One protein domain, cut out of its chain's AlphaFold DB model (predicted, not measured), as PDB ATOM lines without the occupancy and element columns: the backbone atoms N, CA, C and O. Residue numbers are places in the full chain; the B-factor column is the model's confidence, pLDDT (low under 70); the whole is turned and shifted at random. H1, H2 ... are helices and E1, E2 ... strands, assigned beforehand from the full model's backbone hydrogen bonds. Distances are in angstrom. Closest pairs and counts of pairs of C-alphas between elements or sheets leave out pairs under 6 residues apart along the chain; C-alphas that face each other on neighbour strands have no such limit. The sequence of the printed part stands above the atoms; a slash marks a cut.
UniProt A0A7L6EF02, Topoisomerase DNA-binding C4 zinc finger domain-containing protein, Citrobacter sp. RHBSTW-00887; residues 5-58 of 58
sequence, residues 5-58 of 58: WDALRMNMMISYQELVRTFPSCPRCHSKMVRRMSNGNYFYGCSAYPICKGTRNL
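What this domain is: This is residues 5 to 58 of the 58 residues of the protein "Topoisomerase DNA-binding C4 zinc finger domain-containing protein" of Citrobacter sp. RHBSTW-00887 (UniProt A0A7L6EF02). Picture a small head built on a sheet of three antiparallel strands, with one helix, H1, sticking out from it as a long arm. Loops at residues 25 to 32 and 47 to 54 fill out the head at the end of the sheet where E1 begins and E2 ends, and residues 21 to 24 join head and arm. The printed part has 54 residues, with one named helix and three named strands in the order H1, E1, E2, E3; the sheet's order is E1, E2, E3 and the class is mixed, helices and strands. The whole is only just extended, close to loose, with a radius of gyration of the C-alphas of 15.1 A; its outline is flat, spanning 48 by 26 by 13 A, and the arm makes the length.

Where its parts are: Start at the sheet and find C-alpha 33 at (165.894, 113.841, 188.524); from there E1, residues 33 to 38, runs 15.2 A to C-alpha 38. E2 comes back along residues 41 to 46, 16.1 A from first to last C-alpha. E3 is short, residues 55 to 57, and ends with C-alpha 57 at (168.604, 103.388, 190.878). Now go to C-alpha 5 at (134.467, 116.360, 172.667), where H1, residues 5 to 20, begins; it runs 23.3 A to C-alpha 20.

How they stand to each other: The strands form a meander, each the antiparallel neighbour of the one before, with E2 as the inner strand and E1 and E3 as edge strands. E1 and E2 are a hairpin at 144 degrees between their directions; look at C-alphas 37 and 42, which face each other at 4.4 A, and at N 36 and O 43, within hydrogen-bond range at 2.8 A. E2 and E3 are a hairpin at 147 degrees; C-alphas 43 and 57 face each other at 4.5 A, and N 44 and O 56 are within hydrogen-bond range at 2.7 A. H1 is not on the sheet, with 0 pairs of C-alphas within 10 A, and it is apart from E2 and from E3. In H1 every O i to N i+4 pair is within hydrogen-bond range.

The domain as a whole: The C-alphas farthest apart are those of Trp 5 and Asn 39, at 49.2 A. Residues 5 to 20 stand free; the body without them spans 26 by 23 by 11 A. The printed part has no cut. The link from H1 to E1 is long, with 12 residues; E1 to E2 is tight, with 2, and E2 to E3 is short, with 8. Read the B-factor column for confidence: the mean pLDDT of the printed part is 83.6, that of H1 is 66, and residues 5, 7, 10 to 11 and 13 to 22 are under 70.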
ATOM      1  N   TRP A   5     133.309 115.626 173.183       62.72
ATOM      2  CA  TRP A   5     134.467 116.360 172.667       62.72
ATOM      3  C   TRP A   5     135.381 116.919 173.776       62.72
ATOM      4  O   TRP A   5     136.605 116.879 173.627       62.72
ATOM      5  N   ASP A   6     134.826 117.363 174.911       70.19
ATOM      6  CA  ASP A   6     135.604 117.806 176.082       70.19
ATOM      7  C   ASP A   6     136.381 116.644 176.721       70.19
ATOM      8  O   ASP A   6     137.535 116.804 177.126       70.19
ATOM      9  N   ALA A   7     135.779 115.451 176.754       68.00
ATOM     10  CA  ALA A   7     136.406 114.246 177.300       68.00
ATOM     11  C   ALA A   7     137.620 113.788 176.469       68.00
ATOM     12  O   ALA A   7     138.665 113.446 177.026       68.00
ATOM     13  N   LEU A   8     137.527 113.839 175.134       70.12
ATOM     14  CA  LEU A   8     138.629 113.475 174.235       70.12
ATOM     15  C   LEU A   8     139.819 114.440 174.350       70.12
ATOM     16  O   LEU A   8     140.972 114.002 174.378       70.12
ATOM     17  N   ARG A   9     139.555 115.746 174.493       71.88
ATOM     18  CA  ARG A   9     140.594 116.763 174.722       71.88
ATOM     19  C   ARG A   9     141.340 116.536 176.042       71.88
ATOM     20  O   ARG A   9     142.559 116.709 176.088       71.88
ATOM     21  N   MET A  10     140.633 116.130 177.098       68.44
ATOM     22  CA  MET A  10     141.242 115.791 178.388       68.44
ATOM     23  C   MET A  10     142.052 114.490 178.320       68.44
ATOM     24  O   MET A  10     143.182 114.468 178.799       68.44
ATOM     25  N   ASN A  11     141.544 113.448 177.658       68.75
ATOM     26  CA  ASN A  11     142.258 112.176 177.494       68.75
ATOM     27  C   ASN A  11     143.585 112.342 176.727       68.75
ATOM     28  O   ASN A  11     144.612 111.777 177.102       68.75
ATOM     29  N   MET A  12     143.588 113.187 175.692       70.06
ATOM     30  CA  MET A  12     144.800 113.532 174.949       70.06
ATOM     31  C   MET A  12     145.808 114.282 175.843       70.06
ATOM     32  O   MET A  12     146.959 113.872 175.937       70.06
ATOM     33  N   MET A  13     145.385 115.326 176.567       65.19
ATOM     34  CA  MET A  13     146.251 116.101 177.479       65.19
ATOM     35  C   MET A  13     146.851 115.259 178.619       65.19
ATOM     36  O   MET A  13     148.026 115.430 178.946       65.19
ATOM     37  N   ILE A  14     146.075 114.333 179.190       66.88
ATOM     38  CA  ILE A  14     146.539 113.410 180.238       66.88
ATOM     39  C   ILE A  14     147.613 112.468 179.673       66.88
ATOM     40  O   ILE A  14     148.676 112.328 180.276       66.88
ATOM     41  N   SER A  15     147.403 111.920 178.470       67.25
ATOM     42  CA  SER A  15     148.389 111.074 177.781       67.25
ATOM     43  C   SER A  15     149.720 111.799 177.528       67.25
ATOM     44  O   SER A  15     150.788 111.245 177.801       67.25
ATOM     45  N   TYR A  16     149.682 113.064 177.091       66.19
ATOM     46  CA  TYR A  16     150.899 113.872 176.938       66.19
ATOM     47  C   TYR A  16     151.576 114.177 178.281       66.19
ATOM     48  O   TYR A  16     152.802 114.128 178.374       66.19
ATOM     49  N   GLN A  17     150.819 114.486 179.338       63.09
ATOM     50  CA  GLN A  17     151.400 114.782 180.651       63.09
ATOM     51  C   GLN A  17     152.065 113.567 181.307       63.09
ATOM     52  O   GLN A  17     153.075 113.741 181.993       63.09
ATOM     53  N   GLU A  18     151.550 112.358 181.090       61.47
ATOM     54  CA  GLU A  18     152.137 111.129 181.630       61.47
ATOM     55  C   GLU A  18     153.459 110.773 180.929       61.47
ATOM     56  O   GLU A  18     154.458 110.487 181.590       61.47
ATOM     57  N   LEU A  19     153.519 110.930 179.599       61.72
ATOM     58  CA  LEU A  19     154.744 110.752 178.800       61.72
ATOM     59  C   LEU A  19     155.866 111.734 179.184       61.72
ATOM     60  O   LEU A  19     157.047 111.379 179.172       61.72
ATOM     61  N   VAL A  20     155.520 112.970 179.553       61.53
ATOM     62  CA  VAL A  20     156.497 114.009 179.935       61.53
ATOM     63  C   VAL A  20     156.960 113.866 181.396       61.53
ATOM     64  O   VAL A  20     158.037 114.345 181.758       61.53
ATOM     65  N   ARG A  21     156.201 113.168 182.253       62.84
ATOM     66  CA  ARG A  21     156.527 112.925 183.674       62.84
ATOM     67  C   ARG A  21     157.315 111.630 183.920       62.84
ATOM     68  O   ARG A  21     157.237 111.052 184.998       62.84
ATOM     69  N   THR A  22     158.144 111.204 182.975       68.75
ATOM     70  CA  THR A  22     158.972 109.988 183.108       68.75
ATOM     71  C   THR A  22     160.096 110.088 184.147       68.75
ATOM     72  O   THR A  22     160.742 109.088 184.449       68.75
ATOM     73  N   PHE A  23     160.332 111.266 184.733       78.12
ATOM     74  CA  PHE A  23     161.417 111.482 185.687       78.12
ATOM     75  C   PHE A  23     160.911 111.649 187.127       78.12
ATOM     76  O   PHE A  23     160.111 112.552 187.388       78.12
ATOM     77  N   PRO A  24     161.414 110.853 188.088       84.38
ATOM     78  CA  PRO A  24     161.033 110.987 189.486       84.38
ATOM     79  C   PRO A  24     161.563 112.292 190.096       84.38
ATOM     80  O   PRO A  24     162.594 112.831 189.685       84.38
ATOM     81  N   SER A  25     160.883 112.777 191.133       91.44
ATOM     82  CA  SER A  25     161.390 113.855 191.984       91.44
ATOM     83  C   SER A  25     162.453 113.334 192.953       91.44
ATOM     84  O   SER A  25     162.372 112.213 193.463       91.44
ATOM     85  N   CYS A  26     163.453 114.166 193.240       93.81
ATOM     86  CA  CYS A  26     164.517 113.842 194.179       93.81
ATOM     87  C   CYS A  26     163.968 113.781 195.616       93.81
ATOM     88  O   CYS A  26     163.402 114.772 196.075       93.81
ATOM     89  N   PRO A  27     164.208 112.705 196.386       90.88
ATOM     90  CA  PRO A  27     163.689 112.581 197.753       90.88
ATOM     91  C   PRO A  27     164.347 113.539 198.759       90.88
ATOM     92  O   PRO A  27     163.884 113.656 199.884       90.88
ATOM     93  N   ARG A  28     165.449 114.205 198.384       93.88
ATOM     94  CA  ARG A  28     166.201 115.099 199.281       93.88
ATOM     95  C   ARG A  28     165.827 116.570 199.141       93.88
ATOM     96  O   ARG A  28     165.919 117.314 200.104       93.88
ATOM     97  N   CYS A  29     165.493 116.999 197.928       94.19
ATOM     98  CA  CYS A  29     165.289 118.416 197.605       94.19
ATOM     99  C   CYS A  29     164.088 118.659 196.684       94.19
ATOM    100  O   CYS A  29     163.896 119.777 196.220       94.19
ATOM    101  N   HIS A  30     163.339 117.606 196.338       92.50
ATOM    102  CA  HIS A  30     162.171 117.621 195.449       92.50
ATOM    103  C   HIS A  30     162.400 118.172 194.031       92.50
ATOM    104  O   HIS A  30     161.472 118.222 193.230       92.50
ATOM    105  N   SER A  31     163.642 118.508 193.678       92.50
ATOM    106  CA  SER A  31     164.024 118.867 192.313       92.50
ATOM    107  C   SER A  31     163.882 117.673 191.371       92.50
ATOM    108  O   SER A  31     163.937 116.517 191.799       92.50
ATOM    109  N   LYS A  32     163.746 117.944 190.071       92.50
ATOM    110  CA  LYS A  32     163.669 116.900 189.043       92.50
ATOM    111  C   LYS A  32     164.921 116.014 189.070       92.50
ATOM    112  O   LYS A  32     166.027 116.480 189.356       92.50
ATOM    113  N   MET A  33     164.762 114.731 188.775       93.62
ATOM    114  CA  MET A  33     165.894 113.841 188.524       93.62
ATOM    115  C   MET A  33     166.096 113.653 187.022       93.62
ATOM    116  O   MET A  33     165.175 113.809 186.232       93.62
ATOM    117  N   VAL A  34     167.319 113.336 186.622       92.12
ATOM    118  CA  VAL A  34     167.699 113.065 185.235       92.12
ATOM    119  C   VAL A  34     168.355 111.694 185.164       92.12
ATOM    120  O   VAL A  34     169.079 111.308 186.084       92.12
ATOM    121  N   ARG A  35     168.116 110.949 184.083       92.62
ATOM    122  CA  ARG A  35     168.814 109.682 183.848       92.62
ATOM    123  C   ARG A  35     170.288 109.960 183.552       92.62
ATOM    124  O   ARG A  35     170.612 110.735 182.658       92.62
ATOM    125  N   ARG A  36     171.171 109.306 184.295       91.81
ATOM    126  CA  ARG A  36     172.626 109.310 184.126       91.81
ATOM    127  C   ARG A  36     173.115 107.872 183.990       91.81
ATOM    128  O   ARG A  36     172.379 106.936 184.292       91.81
ATOM    129  N   MET A  37     174.344 107.704 183.523       94.19
ATOM    130  CA  MET A  37     174.979 106.404 183.336       94.19
ATOM    131  C   MET A  37     176.310 106.376 184.083       94.19
ATOM    132  O   MET A  37     177.046 107.360 184.065       94.19
ATOM    133  N   SER A  38     176.604 105.260 184.744       92.38
ATOM    134  CA  SER A  38     177.891 104.983 185.381       92.38
ATOM    135  C   SER A  38     178.219 103.501 185.237       92.38
ATOM    136  O   SER A  38     177.385 102.658 185.560       92.38
ATOM    137  N   ASN A  39     179.416 103.176 184.739       92.44
ATOM    138  CA  ASN A  39     179.896 101.800 184.552       92.44
ATOM    139  C   ASN A  39     178.855 100.862 183.909       92.44
ATOM    140  O   ASN A  39     178.574  99.788 184.432       92.44
ATOM    141  N   GLY A  40     178.216 101.292 182.816       93.00
ATOM    142  CA  GLY A  40     177.206 100.476 182.124       93.00
ATOM    143  C   GLY A  40     175.800 100.517 182.735       93.00
ATOM    144  O   GLY A  40     174.841 100.166 182.058       93.00
ATOM    145  N   ASN A  41     175.654 100.990 183.975       94.38
ATOM    146  CA  ASN A  41     174.385 101.019 184.693       94.38
ATOM    147  C   ASN A  41     173.760 102.410 184.645       94.38
ATOM    148  O   ASN A  41     174.437 103.427 184.835       94.38
ATOM    149  N   TYR A  42     172.451 102.466 184.418       93.56
ATOM    150  CA  TYR A  42     171.714 103.717 184.484       93.56
ATOM    151  C   TYR A  42     171.196 103.973 185.900       93.56
ATOM    152  O   TYR A  42     170.840 103.055 186.632       93.56
ATOM    153  N   PHE A  43     171.136 105.244 186.277       93.88
ATOM    154  CA  PHE A  43     170.541 105.689 187.532       93.88
ATOM    155  C   PHE A  43     169.911 107.073 187.355       93.88
ATOM    156  O   PHE A  43     170.286 107.844 186.472       93.88
ATOM    157  N   TYR A  44     168.962 107.424 188.209       94.00
ATOM    158  CA  TYR A  44     168.463 108.783 188.339       94.00
ATOM    159  C   TYR A  44     169.396 109.603 189.236       94.00
ATOM    160  O   TYR A  44     169.604 109.274 190.402       94.00
ATOM    161  N   GLY A  45     169.933 110.707 188.721       94.50
ATOM    162  CA  GLY A  45     170.681 111.704 189.492       94.50
ATOM    163  C   GLY A  45     169.901 113.010 189.622       94.50
ATOM    164  O   GLY A  45     169.190 113.400 188.701       94.50
ATOM    165  N   CYS A  46     170.025 113.713 190.748       95.44
ATOM    166  CA  CYS A  46     169.381 115.015 190.931       95.44
ATOM    167  C   CYS A  46     169.859 116.045 189.885       95.44
ATOM    168  O   CYS A  46     171.052 116.126 189.578       95.44
ATOM    169  N   SER A  47     168.938 116.856 189.356       94.56
ATOM    170  CA  SER A  47     169.266 117.945 188.426       94.56
ATOM    171  C   SER A  47     170.099 119.056 189.073       94.56
ATOM    172  O   SER A  47     170.835 119.739 188.376       94.56
ATOM    173  N   ALA A  48     170.011 119.218 190.396       95.50
ATOM    174  CA  ALA A  48     170.715 120.248 191.159       95.50
ATOM    175  C   ALA A  48     172.127 119.826 191.615       95.50
ATOM    176  O   ALA A  48     172.690 120.424 192.528       95.50
ATOM    177  N   TYR A  49     172.713 118.771 191.042       92.44
ATOM    178  CA  TYR A  49     174.117 118.433 191.305       92.44
ATOM    179  C   TYR A  49     175.039 119.584 190.842       92.44
ATOM    180  O   TYR A  49     174.827 120.082 189.738       92.44
ATOM    181  N   PRO A  50     176.068 120.000 191.617       93.81
ATOM    182  CA  PRO A  50     176.642 119.347 192.805       93.81
ATOM    183  C   PRO A  50     175.998 119.715 194.150       93.81
ATOM    184  O   PRO A  50     176.347 119.109 195.163       93.81
ATOM    185  N   ILE A  51     175.059 120.664 194.169       96.44
ATOM    186  CA  ILE A  51     174.392 121.174 195.382       96.44
ATOM    187  C   ILE A  51     173.600 120.054 196.071       96.44
ATOM    188  O   ILE A  51     173.661 119.889 197.287       96.44
ATOM    189  N   CYS A  52     172.908 119.223 195.288       95.75
ATOM    190  CA  CYS A  52     172.240 118.019 195.772       95.75
ATOM    191  C   CYS A  52     172.822 116.764 195.110       95.75
ATOM    192  O   CYS A  52     172.733 116.577 193.897       95.75
ATOM    193  N   LYS A  53     173.359 115.854 195.930       95.00
ATOM    194  CA  LYS A  53     173.912 114.555 195.501       95.00
ATOM    195  C   LYS A  53     172.897 113.407 195.600       95.00
ATOM    196  O   LYS A  53     173.275 112.264 195.822       95.00
ATOM    197  N   GLY A  54     171.598 113.705 195.530       94.38
ATOM    198  CA  GLY A  54     170.558 112.677 195.573       94.38
ATOM    199  C   GLY A  54     170.598 111.785 194.332       94.38
ATOM    200  O   GLY A  54     170.583 112.294 193.210       94.38
ATOM    201  N   THR A  55     170.610 110.472 194.538       93.38
ATOM    202  CA  THR A  55     170.562 109.456 193.483       93.38
ATOM    203  C   THR A  55     169.458 108.438 193.772       93.38
ATOM    204  O   THR A  55     169.017 108.284 194.912       93.38
ATOM    205  N   ARG A  56     168.975 107.775 192.725       90.44
ATOM    206  CA  ARG A  56     168.070 106.625 192.778       90.44
ATOM    207  C   ARG A  56     168.474 105.663 191.678       90.44
ATOM    208  O   ARG A  56     168.810 106.116 190.589       90.44
ATOM    209  N   ASN A  57     168.418 104.368 191.940       87.31
ATOM    210  CA  ASN A  57     168.604 103.388 190.878       87.31
ATOM    211  C   ASN A  57     167.405 103.440 189.924       87.31
ATOM    212  O   ASN A  57     166.304 103.821 190.337       87.31
ATOM    213  N   LEU A  58     167.679 103.164 188.650       80.56
ATOM    214  CA  LEU A  58     166.654 102.977 187.627       80.56
ATOM    215  C   LEU A  58     166.019 101.595 187.745       80.56
ATOM    216  O   LEU A  58     166.740 100.665 188.173       80.56
TER     217      LEU A  58